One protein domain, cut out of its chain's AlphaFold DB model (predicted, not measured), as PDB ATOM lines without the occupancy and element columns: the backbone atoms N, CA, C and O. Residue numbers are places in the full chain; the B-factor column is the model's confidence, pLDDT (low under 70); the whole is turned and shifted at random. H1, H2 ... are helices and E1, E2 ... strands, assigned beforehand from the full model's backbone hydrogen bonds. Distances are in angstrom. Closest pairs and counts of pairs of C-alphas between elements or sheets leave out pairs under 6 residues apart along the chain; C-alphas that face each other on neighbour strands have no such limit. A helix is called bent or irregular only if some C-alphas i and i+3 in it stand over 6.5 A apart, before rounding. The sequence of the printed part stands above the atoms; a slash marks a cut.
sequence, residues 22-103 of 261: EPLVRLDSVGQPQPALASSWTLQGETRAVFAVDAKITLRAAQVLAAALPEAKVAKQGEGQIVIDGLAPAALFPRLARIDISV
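What this domain is: This is residues 22 to 103 of the 261 residues of an uncharacterized protein of Myxococcales bacterium (UniProt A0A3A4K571). A twisted sheet of four strands, E3 E4 E6 E5, forms a wall with H1 packed on one face over E6 and E5; a small second sheet, the hairpin E1 and E2, has H2 packed on it. The printed part has 82 residues with two named helices and seven named strands, in the order E1 E2 E3 E4 H1 E5 E6 H2 E7, mixed in class; both sheets are antiparallel. It is compact and rounded, with a radius of gyration of the C-alphas of 11.2 A and spans of 31 by 23 by 21 A.

How they stand to each other: E1, residues 25 to 27, and E2, residues 33 to 35, form a hairpin, with N 26 and O 34 2.9 A apart. E3, residues 38 to 43, and E4, residues 48 to 53, form another, with N 42 and O 50 at 2.8 A. E5, residues 73 to 76, and E6, residues 81 to 85, form a third, with N 83 and O 75 at 2.8 A; E4 and E6 are antiparallel neighbours, with N 51 and O 82 within hydrogen-bond range at 2.8 A. H1, residues 55 to 68, is on this sheet in two layers, a helix on one face, at a height of 7.7 A; its closest C-alphas to E5 are those of Ala 66 and Val 74, 5.1 A. E4, H1 and E5 form a split strand-helix-strand unit, its two strands running the same way with E6 between, and a right-handed crossover. H2, residues 89 to 96, only grazes the sheet with residues 89 to 92; its closest C-alphas to E1 are those of Leu 96 and Val 25, 6.1 A. E7, residues 100 to 102, pairs with no named strand. O i to N i+4 pairs are within hydrogen-bond range in 8 of 10 for H1 and 2 of 4 for H2.

Where its parts are: E1 begins at C-alpha 25 (-35.702, 33.717, 16.911) and E7 ends at C-alpha 102 (-27.177, 40.947, 24.337). H1 is 20.2 A long and irregular, C-alphas 56 and 59 being 7.4 A apart; E4 is 16.3 A.

The domain as a whole: The C-alphas of Ser 29 and Gly 78, the two farthest apart, are 32.8 A apart. The printed part has no cut, and the links between named elements are tight. Mean pLDDT of the printed part is 81.5; residues 67 to 68, 98 and 103 are under 70.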
ATOM      1  N   GLU A  22     -31.142  41.048  21.142       76.12
ATOM      2  CA  GLU A  22     -32.002  40.426  20.134       76.12
ATOM      3  C   GLU A  22     -32.369  38.996  20.565       76.12
ATOM      4  O   GLU A  22     -31.537  38.318  21.175       76.12
ATOM      5  N   PRO A  23     -33.589  38.499  20.293       81.94
ATOM      6  CA  PRO A  23     -33.947  37.134  20.648       81.94
ATOM      7  C   PRO A  23     -33.292  36.087  19.739       81.94
ATOM      8  O   PRO A  23     -32.811  36.372  18.640       81.94
ATOM      9  N   LEU A  24     -33.310  34.825  20.183       82.62
ATOM     10  CA  LEU A  24     -32.757  33.710  19.403       82.62
ATOM     11  C   LEU A  24     -33.493  33.518  18.065       82.62
ATOM     12  O   LEU A  24     -32.868  33.261  17.041       82.62
ATOM     13  N   VAL A  25     -34.816  33.674  18.084       86.50
ATOM     14  CA  VAL A  25     -35.702  33.717  16.911       86.50
ATOM     15  C   VAL A  25     -36.705  34.850  17.097       86.50
ATOM     16  O   VAL A  25     -37.031  35.200  18.227       86.50
ATOM     17  N   ARG A  26     -37.243  35.398  16.011       86.44
ATOM     18  CA  ARG A  26     -38.406  36.303  16.050       86.44
ATOM     19  C   ARG A  26     -39.669  35.516  15.690       86.44
ATOM     20  O   ARG A  26     -39.570  34.423  15.140       86.44
ATOM     21  N   LEU A  27     -40.851  36.063  15.969       79.31
ATOM     22  CA  LEU A  27     -42.097  35.595  15.350       79.31
ATOM     23  C   LEU A  27     -42.540  36.600  14.286       79.31
ATOM     24  O   LEU A  27     -42.418  37.808  14.497       79.31
ATOM     25  N   ASP A  28     -43.064  36.112  13.165       83.94
ATOM     26  CA  ASP A  28     -43.766  36.962  12.201       83.94
ATOM     27  C   ASP A  28     -45.224  37.248  12.615       83.94
ATOM     28  O   ASP A  28     -45.706  36.826  13.671       83.94
ATOM     29  N   SER A  29     -45.947  37.988  11.770       76.25
ATOM     30  CA  SER A  29     -47.343  38.381  11.996       76.25
ATOM     31  C   SER A  29     -48.338  37.216  12.050       76.25
ATOM     32  O   SER A  29     -49.476  37.430  12.467       76.25
ATOM     33  N   VAL A  30     -47.935  36.003  11.656       81.44
ATOM     34  CA  VAL A  30     -48.747  34.776  11.747       81.44
ATOM     35  C   VAL A  30     -48.206  33.793  12.795       81.44
ATOM     36  O   VAL A  30     -48.684  32.662  12.891       81.44
ATOM     37  N   GLY A  31     -47.250  34.231  13.623       73.00
ATOM     38  CA  GLY A  31     -46.704  33.459  14.737       73.00
ATOM     39  C   GLY A  31     -45.697  32.381  14.332       73.00
ATOM     40  O   GLY A  31     -45.390  31.520  15.158       73.00
ATOM     41  N   GLN A  32     -45.186  32.399  13.096       83.88
ATOM     42  CA  GLN A  32     -44.154  31.455  12.662       83.88
ATOM     43  C   GLN A  32     -42.757  31.950  13.072       83.88
ATOM     44  O   GLN A  32     -42.498  33.158  13.039       83.88
ATOM     45  N   PRO A  33     -41.845  31.042  13.469       87.19
ATOM     46  CA  PRO A  33     -40.486  31.402  13.850       87.19
ATOM     47  C   PRO A  33     -39.665  31.856  12.638       87.19
ATOM     48  O   PRO A  33     -39.601  31.173  11.618       87.19
ATOM     49  N   GLN A  34     -38.993  32.993  12.791       89.19
ATOM     50  CA  GLN A  34     -38.101  33.603  11.809       89.19
ATOM     51  C   GLN A  34     -36.676  33.717  12.381       89.19
ATOM     52  O   GLN A  34     -36.527  33.923  13.593       89.19
ATOM     53  N   PRO A  35     -35.623  33.616  11.545       89.38
ATOM     54  CA  PRO A  35     -34.243  33.842  11.966       89.38
ATOM     55  C   PRO A  35     -34.029  35.192  12.660       89.38
ATOM     56  O   PRO A  35     -34.674  36.193  12.339       89.38
ATOM     57  N   ALA A  36     -33.102  35.190  13.610       86.56
ATOM     58  CA  ALA A  36     -32.648  36.357  14.359       86.56
ATOM     59  C   ALA A  36     -31.174  36.116  14.717       86.56
ATOM     60  O   ALA A  36     -30.348  36.010  13.810       86.56
ATOM     61  N   LEU A  37     -30.837  35.899  15.994       84.81
ATOM     62  CA  LEU A  37     -29.494  35.436  16.366       84.81
ATOM     63  C   LEU A  37     -29.207  33.988  15.947       84.81
ATOM     64  O   LEU A  37     -28.054  33.651  15.669       84.81
ATOM     65  N   ALA A  38     -30.232  33.130  15.881       89.56
ATOM     66  CA  ALA A  38     -30.119  31.847  15.204       89.56
ATOM     67  C   ALA A  38     -30.315  32.030  13.696       89.56
ATOM     68  O   ALA A  38     -31.347  32.531  13.244       89.56
ATOM     69  N   SER A  39     -29.331  31.573  12.922       87.19
ATOM     70  CA  SER A  39     -29.351  31.595  11.455       87.19
ATOM     71  C   SER A  39     -30.198  30.463  10.868       87.19
ATOM     72  O   SER A  39     -30.732  30.588   9.769       87.19
ATOM     73  N   SER A  40     -30.324  29.351  11.598       90.75
ATOM     74  CA  SER A  40     -31.175  28.206  11.259       90.75
ATOM     75  C   SER A  40     -31.411  27.319  12.484       90.75
ATOM     76  O   SER A  40     -30.725  27.451  13.502       90.75
ATOM     77  N   TRP A  41     -32.365  26.392  12.390       94.62
ATOM     78  CA  TRP A  41     -32.587  25.363  13.402       94.62
ATOM     79  C   TRP A  41     -33.128  24.067  12.799       94.62
ATOM     80  O   TRP A  41     -33.785  24.068  11.758       94.62
ATOM     81  N   THR A  42     -32.893  22.964  13.506       91.94
ATOM     82  CA  THR A  42     -33.393  21.626  13.172       91.94
ATOM     83  C   THR A  42     -34.148  21.057  14.366       91.94
ATOM     84  O   THR A  42     -33.606  20.987  15.470       91.94
ATOM     85  N   LEU A  43     -35.386  20.614  14.148       90.69
ATOM     86  CA  LEU A  43     -36.157  19.865  15.142       90.69
ATOM     87  C   LEU A  43     -35.752  18.384  15.093       90.69
ATOM     88  O   LEU A  43     -35.712  17.780  14.023       90.69
ATOM     89  N   GLN A  44     -35.429  17.805  16.248       87.31
ATOM     90  CA  GLN A  44     -34.976  16.421  16.409       87.31
ATOM     91  C   GLN A  44     -35.997  15.638  17.245       87.31
ATOM     92  O   GLN A  44     -35.768  15.335  18.413       87.31
ATOM     93  N   GLY A  45     -37.144  15.330  16.638       86.00
ATOM     94  CA  GLY A  45     -38.306  14.780  17.342       86.00
ATOM     95  C   GLY A  45     -39.192  15.877  17.938       86.00
ATOM     96  O   GLY A  45     -39.170  17.019  17.482       86.00
ATOM     97  N   GLU A  46     -39.999  15.524  18.939       86.06
ATOM     98  CA  GLU A  46     -41.094  16.382  19.417       86.06
ATOM     99  C   GLU A  46     -40.685  17.446  20.443       86.06
ATOM    100  O   GLU A  46     -41.384  18.446  20.563       86.06
ATOM    101  N   THR A  47     -39.583  17.261  21.181       88.56
ATOM    102  CA  THR A  47     -39.204  18.126  22.324       88.56
ATOM    103  C   THR A  47     -37.803  18.725  22.237       88.56
ATOM    104  O   THR A  47     -37.371  19.394  23.176       88.56
ATOM    105  N   ARG A  48     -37.076  18.465  21.145       88.50
ATOM    106  CA  ARG A  48     -35.663  18.821  20.995       88.50
ATOM    107  C   ARG A  48     -35.432  19.646  19.738       88.50
ATOM    108  O   ARG A  48     -35.817  19.246  18.641       88.50
ATOM    109  N   ALA A  49     -34.745  20.767  19.895       90.31
ATOM    110  CA  ALA A  49     -34.356  21.669  18.821       90.31
ATOM    111  C   ALA A  49     -32.855  21.976  18.905       90.31
ATOM    112  O   ALA A  49     -32.302  22.138  19.993       90.31
ATOM    113  N   VAL A  50     -32.197  22.059  17.750       92.25
ATOM    114  CA  VAL A  50     -30.787  22.449  17.623       92.25
ATOM    115  C   VAL A  50     -30.716  23.710  16.777       92.25
ATOM    116  O   VAL A  50     -31.133  23.690  15.623       92.25
ATOM    117  N   PHE A  51     -30.200  24.795  17.344       93.62
ATOM    118  CA  PHE A  51     -30.074  26.110  16.719       93.62
ATOM    119  C   PHE A  51     -28.624  26.361  16.310       93.62
ATOM    120  O   PHE A  51     -27.718  26.139  17.114       93.62
ATOM    121  N   ALA A  52     -28.406  26.853  15.092       91.38
ATOM    122  CA  ALA A  52     -27.114  27.358  14.635       91.38
ATOM    123  C   ALA A  52     -27.038  28.872  14.880       91.38
ATOM    124  O   ALA A  52     -27.938  29.609  14.482       91.38
ATOM    125  N   VAL A  53     -25.966  29.329  15.523       88.25
ATOM    126  CA  VAL A  53     -25.747  30.712  15.988       88.25
ATOM    127  C   VAL A  53     -24.297  31.134  15.716       88.25
ATOM    128  O   VAL A  53     -23.444  30.283  15.460       88.25
ATOM    129  N   ASP A  54     -23.980  32.433  15.780       82.50
ATOM    130  CA  ASP A  54     -22.578  32.878  15.702       82.50
ATOM    131  C   ASP A  54     -21.771  32.328  16.901       82.50
ATOM    132  O   ASP A  54     -22.215  32.332  18.057       82.50
ATOM    133  N   ALA A  55     -20.560  31.836  16.630       78.06
ATOM    134  CA  ALA A  55     -19.711  31.209  17.638       78.06
ATOM    135  C   ALA A  55     -19.378  32.140  18.820       78.06
ATOM    136  O   ALA A  55     -19.264  31.685  19.962       78.06
ATOM    137  N   LYS A  56     -19.301  33.455  18.574       78.50
ATOM    138  CA  LYS A  56     -19.018  34.484  19.588       78.50
ATOM    139  C   LYS A  56     -20.136  34.619  20.620       78.50
ATOM    140  O   LYS A  56     -19.853  34.942  21.769       78.50
ATOM    141  N   ILE A  57     -21.386  34.353  20.233       77.19
ATOM    142  CA  ILE A  57     -22.549  34.458  21.128       77.19
ATOM    143  C   ILE A  57     -23.004  33.114  21.689       77.19
ATOM    144  O   ILE A  57     -23.763  33.100  22.650       77.19
ATOM    145  N   THR A  58     -22.538  31.986  21.146       77.56
ATOM    146  CA  THR A  58     -23.058  30.645  21.481       77.56
ATOM    147  C   THR A  58     -23.037  30.343  22.981       77.56
ATOM    148  O   THR A  58     -24.014  29.820  23.514       77.56
ATOM    149  N   LEU A  59     -21.956  30.702  23.685       76.00
ATOM    150  CA  LEU A  59     -21.868  30.522  25.139       76.00
ATOM    151  C   LEU A  59     -22.876  31.414  25.882       76.00
ATOM    152  O   LEU A  59     -23.629  30.921  26.719       76.00
ATOM    153  N   ARG A  60     -22.916  32.708  25.541       74.31
ATOM    154  CA  ARG A  60     -23.786  33.700  26.185       74.31
ATOM    155  C   ARG A  60     -25.263  33.386  25.963       74.31
ATOM    156  O   ARG A  60     -26.041  33.392  26.910       74.31
ATOM    157  N   ALA A  61     -25.631  33.067  24.728       76.62
ATOM    158  CA  ALA A  61     -26.969  32.654  24.350       76.62
ATOM    159  C   ALA A  61     -27.379  31.369  25.089       76.62
ATOM    160  O   ALA A  61     -28.445  31.349  25.692       76.62
ATOM    161  N   ALA A  62     -26.524  30.338  25.146       74.81
ATOM    162  CA  ALA A  62     -26.827  29.120  25.905       74.81
ATOM    163  C   ALA A  62     -27.044  29.396  27.407       74.81
ATOM    164  O   ALA A  62     -27.981  28.855  27.984       74.81
ATOM    165  N   GLN A  63     -26.234  30.266  28.029       72.75
ATOM    166  CA  GLN A  63     -26.401  30.672  29.434       72.75
ATOM    167  C   GLN A  63     -27.721  31.425  29.674       72.75
ATOM    168  O   GLN A  63     -28.466  31.077  30.589       72.75
ATOM    169  N   VAL A  64     -28.032  32.432  28.848       74.44
ATOM    170  CA  VAL A  64     -29.269  33.229  28.966       74.44
ATOM    171  C   VAL A  64     -30.507  32.351  28.762       74.44
ATOM    172  O   VAL A  64     -31.469  32.447  29.522       74.44
ATOM    173  N   LEU A  65     -30.469  31.449  27.781       74.56
ATOM    174  CA  LEU A  65     -31.563  30.524  27.490       74.56
ATOM    175  C   LEU A  65     -31.742  29.465  28.585       74.56
ATOM    176  O   LEU A  65     -32.880  29.164  28.928       74.56
ATOM    177  N   ALA A  66     -30.657  28.942  29.169       72.38
ATOM    178  CA  ALA A  66     -30.730  28.023  30.309       72.38
ATOM    179  C   ALA A  66     -31.384  28.676  31.537       72.38
ATOM    180  O   ALA A  66     -32.187  28.044  32.217       72.38
ATOM    181  N   ALA A  67     -31.073  29.950  31.800       61.19
ATOM    182  CA  ALA A  67     -31.679  30.705  32.894       61.19
ATOM    183  C   ALA A  67     -33.161  31.047  32.635       61.19
ATOM    184  O   ALA A  67     -33.968  31.022  33.560       61.19
ATOM    185  N   ALA A  68     -33.524  31.356  31.386       66.69
ATOM    186  CA  ALA A  68     -34.881  31.763  31.015       66.69
ATOM    187  C   ALA A  68     -35.849  30.596  30.724       66.69
ATOM    188  O   ALA A  68     -37.060  30.813  30.676       66.69
ATOM    189  N   LEU A  69     -35.336  29.377  30.522       77.44
ATOM    190  CA  LEU A  69     -36.108  28.155  30.258       77.44
ATOM    191  C   LEU A  69     -35.729  27.045  31.262       77.44
ATOM    192  O   LEU A  69     -35.188  26.019  30.850       77.44
ATOM    193  N   PRO A  70     -35.986  27.212  32.574       73.25
ATOM    194  CA  PRO A  70     -35.560  26.255  33.603       73.25
ATOM    195  C   PRO A  70     -36.216  24.870  33.466       73.25
ATOM    196  O   PRO A  70     -35.676  23.875  33.947       73.25
ATOM    197  N   GLU A  71     -37.370  24.777  32.796       76.62
ATOM    198  CA  GLU A  71     -37.998  23.503  32.426       76.62
ATOM    199  C   GLU A  71     -37.302  22.765  31.262       76.62
ATOM    200  O   GLU A  71     -37.607  21.597  31.010       76.62
ATOM    201  N   ALA A  72     -36.384  23.426  30.552       74.62
ATOM    202  CA  ALA A  72     -35.682  22.894  29.392       74.62
ATOM    203  C   ALA A  72     -34.202  22.619  29.694       74.62
ATOM    204  O   ALA A  72     -33.512  23.369  30.383       74.62
ATOM    205  N   LYS A  73     -33.662  21.558  29.096       87.12
ATOM    206  CA  LYS A  73     -32.222  21.287  29.101       87.12
ATOM    207  C   LYS A  73     -31.578  22.048  27.951       87.12
ATOM    208  O   LYS A  73     -31.645  21.609  26.803       87.12
ATOM    209  N   VAL A  74     -30.955  23.177  28.269       82.44
ATOM    210  CA  VAL A  74     -30.194  23.987  27.313       82.44
ATOM    211  C   VAL A  74     -28.705  23.653  27.413       82.44
ATOM    212  O   VAL A  74     -28.142  23.633  28.507       82.44
ATOM    213  N   ALA A  75     -28.052  23.394  26.279       78.50
ATOM    214  CA  ALA A  75     -26.625  23.076  26.226       78.50
ATOM    215  C   ALA A  75     -25.947  23.626  24.962       78.50
ATOM    216  O   ALA A  75     -26.519  23.613  23.874       78.50
ATOM    217  N   LYS A  76     -24.684  24.047  25.086       83.88
ATOM    218  CA  LYS A  76     -23.800  24.331  23.944       83.88
ATOM    219  C   LYS A  76     -23.348  23.011  23.302       83.88
ATOM    220  O   LYS A  76     -22.850  22.135  24.007       83.88
ATOM    221  N   GLN A  77     -23.453  22.887  21.978       77.69
ATOM    222  CA  GLN A  77     -22.943  21.741  21.212       77.69
ATOM    223  C   GLN A  77     -21.902  22.217  20.186       77.69
ATOM    224  O   GLN A  77     -22.230  22.701  19.110       77.69
ATOM    225  N   GLY A  78     -20.614  22.089  20.518       76.69
ATOM    226  CA  GLY A  78     -19.544  22.674  19.702       76.69
ATOM    227  C   GLY A  78     -19.569  24.207  19.723       76.69
ATOM    228  O   GLY A  78     -20.207  24.812  20.580       76.69
ATOM    229  N   GLU A  79     -18.832  24.861  18.825       73.56
ATOM    230  CA  GLU A  79     -18.618  26.312  18.929       73.56
ATOM    231  C   GLU A  79     -19.791  27.178  18.470       73.56
ATOM    232  O   GLU A  79     -19.900  28.278  18.989       73.56
ATOM    233  N   GLY A  80     -20.661  26.689  17.576       82.75
ATOM    234  CA  GLY A  80     -21.723  27.473  16.923       82.75
ATOM    235  C   GLY A  80     -23.138  26.891  17.017       82.75
ATOM    236  O   GLY A  80     -23.970  27.203  16.165       82.75
ATOM    237  N   GLN A  81     -23.420  25.994  17.973       90.12
ATOM    238  CA  GLN A  81     -24.760  25.412  18.137       90.12
ATOM    239  C   GLN A  81     -25.245  25.393  19.587       90.12
ATOM    240  O   GLN A  81     -24.473  25.189  20.528       90.12
ATOM    241  N   ILE A  82     -26.561  25.545  19.742       89.81
ATOM    242  CA  ILE A  82     -27.286  25.450  21.011       89.81
ATOM    243  C   ILE A  82     -28.366  24.382  20.864       89.81
ATOM    244  O   ILE A  82     -29.175  24.430  19.940       89.81
ATOM    245  N   VAL A  83     -28.390  23.431  21.788       91.44
ATOM    246  CA  VAL A  83     -29.435  22.415  21.913       91.44
ATOM    247  C   VAL A  83     -30.392  22.849  23.008       91.44
ATOM    248  O   VAL A  83     -29.948  23.249  24.084       91.44
ATOM    249  N   ILE A  84     -31.689  22.737  22.746       90.25
ATOM    250  CA  ILE A  84     -32.754  22.898  23.735       90.25
ATOM    251  C   ILE A  84     -33.599  21.627  23.692       90.25
ATOM    252  O   ILE A  84     -34.082  21.253  22.624       90.25
ATOM    253  N   ASP A  85     -33.750  20.953  24.828       88.69
ATOM    254  CA  ASP A  85     -34.518  19.710  24.974       88.69
ATOM    255  C   ASP A  85     -35.544  19.839  26.115       88.69
ATOM    256  O   ASP A  85     -35.320  20.574  27.076       88.69
ATOM    257  N   GLY A  86     -36.664  19.125  26.026       83.69
ATOM    258  CA  GLY A  86     -37.771  19.164  26.991       83.69
ATOM    259  C   GLY A  86     -38.920  20.128  26.660       83.69
ATOM    260  O   GLY A  86     -39.884  20.183  27.420       83.69
ATOM    261  N   LEU A  87     -38.881  20.846  25.529       82.81
ATOM    262  CA  LEU A  87     -39.953  21.762  25.112       82.81
ATOM    263  C   LEU A  87     -40.438  21.485  23.688       82.81
ATOM    264  O   LEU A  87     -39.664  21.502  22.733       82.81
ATOM    265  N   ALA A  88     -41.751  21.312  23.538       87.25
ATOM    266  CA  ALA A  88     -42.383  21.190  22.231       87.25
ATOM    267  C   ALA A  88     -42.313  22.513  21.435       87.25
ATOM    268  O   ALA A  88     -42.469  23.582  22.037       87.25
ATOM    269  N   PRO A  89     -42.169  22.482  20.092       85.88
ATOM    270  CA  PRO A  89     -42.040  23.669  19.237       85.88
ATOM    271  C   PRO A  89     -43.053  24.789  19.513       85.88
ATOM    272  O   PRO A  89     -42.676  25.957  19.599       85.88
ATOM    273  N   ALA A  90     -44.325  24.429  19.722       82.19
ATOM    274  CA  ALA A  90     -45.411  25.374  19.996       82.19
ATOM    275  C   ALA A  90     -45.259  26.127  21.334       82.19
ATOM    276  O   ALA A  90     -45.756  27.243  21.466       82.19
ATOM    277  N   ALA A  91     -44.565  25.545  22.318       81.88
ATOM    278  CA  ALA A  91     -44.232  26.201  23.583       81.88
ATOM    279  C   ALA A  91     -42.858  26.892  23.540       81.88
ATOM    280  O   ALA A  91     -42.662  27.906  24.210       81.88
ATOM    281  N   LEU A  92     -41.922  26.353  22.753       85.94
ATOM    282  CA  LEU A  92     -40.543  26.819  22.655       85.94
ATOM    283  C   LEU A  92     -40.432  28.168  21.929       85.94
ATOM    284  O   LEU A  92     -39.954  29.141  22.512       85.94
ATOM    285  N   PHE A  93     -40.885  28.255  20.673       85.62
ATOM    286  CA  PHE A  93     -40.654  29.448  19.847       85.62
ATOM    287  C   PHE A  93     -41.263  30.746  20.423       85.62
ATOM    288  O   PHE A  93     -40.563  31.762  20.419       85.62
ATOM    289  N   PRO A  94     -42.481  30.754  21.009       78.69
ATOM    290  CA  PRO A  94     -43.031  31.957  21.639       78.69
ATOM    291  C   PRO A  94     -42.290  32.423  22.897       78.69
ATOM    292  O   PRO A  94     -42.411  33.593  23.258       78.69
ATOM    293  N   ARG A  95     -41.541  31.534  23.572       78.25
ATOM    294  CA  ARG A  95     -40.654  31.911  24.686       78.25
ATOM    295  C   ARG A  95     -39.342  32.477  24.156       78.25
ATOM    296  O   ARG A  95     -38.956  33.566  24.560       78.25
ATOM    297  N   LEU A  96     -38.708  31.791  23.199       76.62
ATOM    298  CA  LEU A  96     -37.457  32.240  22.574       76.62
ATOM    299  C   LEU A  96     -37.559  33.651  21.983       76.62
ATOM    300  O   LEU A  96     -36.633  34.437  22.145       76.62
ATOM    301  N   ALA A  97     -38.698  33.992  21.377       77.31
ATOM    302  CA  ALA A  97     -38.962  35.317  20.813       77.31
ATOM    303  C   ALA A  97     -39.185  36.445  21.842       77.31
ATOM    304  O   ALA A  97     -39.459  37.577  21.451       77.31
ATOM    305  N   ARG A  98     -39.097  36.146  23.144       69.81
ATOM    306  CA  ARG A  98     -39.205  37.107  24.258       69.81
ATOM    307  C   ARG A  98     -37.945  37.164  25.126       69.81
ATOM    308  O   ARG A  98     -37.929  37.895  26.111       69.81
ATOM    309  N   ILE A  99     -36.931  36.357  24.813       70.00
ATOM    310  CA  ILE A  99     -35.688  36.263  25.582       70.00
ATOM    311  C   ILE A  99     -34.615  37.013  24.801       70.00
ATOM    312  O   ILE A  99     -33.973  36.439  23.923       70.00
ATOM    313  N   ASP A 100     -34.443  38.295  25.112       76.75
ATOM    314  CA  ASP A 100     -33.426  39.131  24.483       76.75
ATOM    315  C   ASP A 100     -32.021  38.738  24.959       76.75
ATOM    316  O   ASP A 100     -31.721  38.693  26.155       76.75
ATOM    317  N   ILE A 101     -31.133  38.468  24.006       71.88
ATOM    318  CA  ILE A 101     -29.741  38.103  24.249       71.88
ATOM    319  C   ILE A 101     -28.883  39.281  23.782       71.88
ATOM    320  O   ILE A 101     -28.888  39.641  22.606       71.88
ATOM    321  N   SER A 102     -28.137  39.898  24.703       71.50
ATOM    322  CA  SER A 102     -27.177  40.947  24.337       71.50
ATOM    323  C   SER A 102     -26.053  40.359  23.483       71.50
ATOM    324  O   SER A 102     -25.381  39.414  23.905       71.50
ATOM    325  N   VAL A 103     -25.850  40.942  22.301       58.44
ATOM    326  CA  VAL A 103     -24.833  40.553  21.305       58.44
ATOM    327  C   VAL A 103     -23.514  41.313  21.526       58.44
ATOM    328  O   VAL A 103     -22.682  41.401  20.624       58.44
TER     329      VAL A 103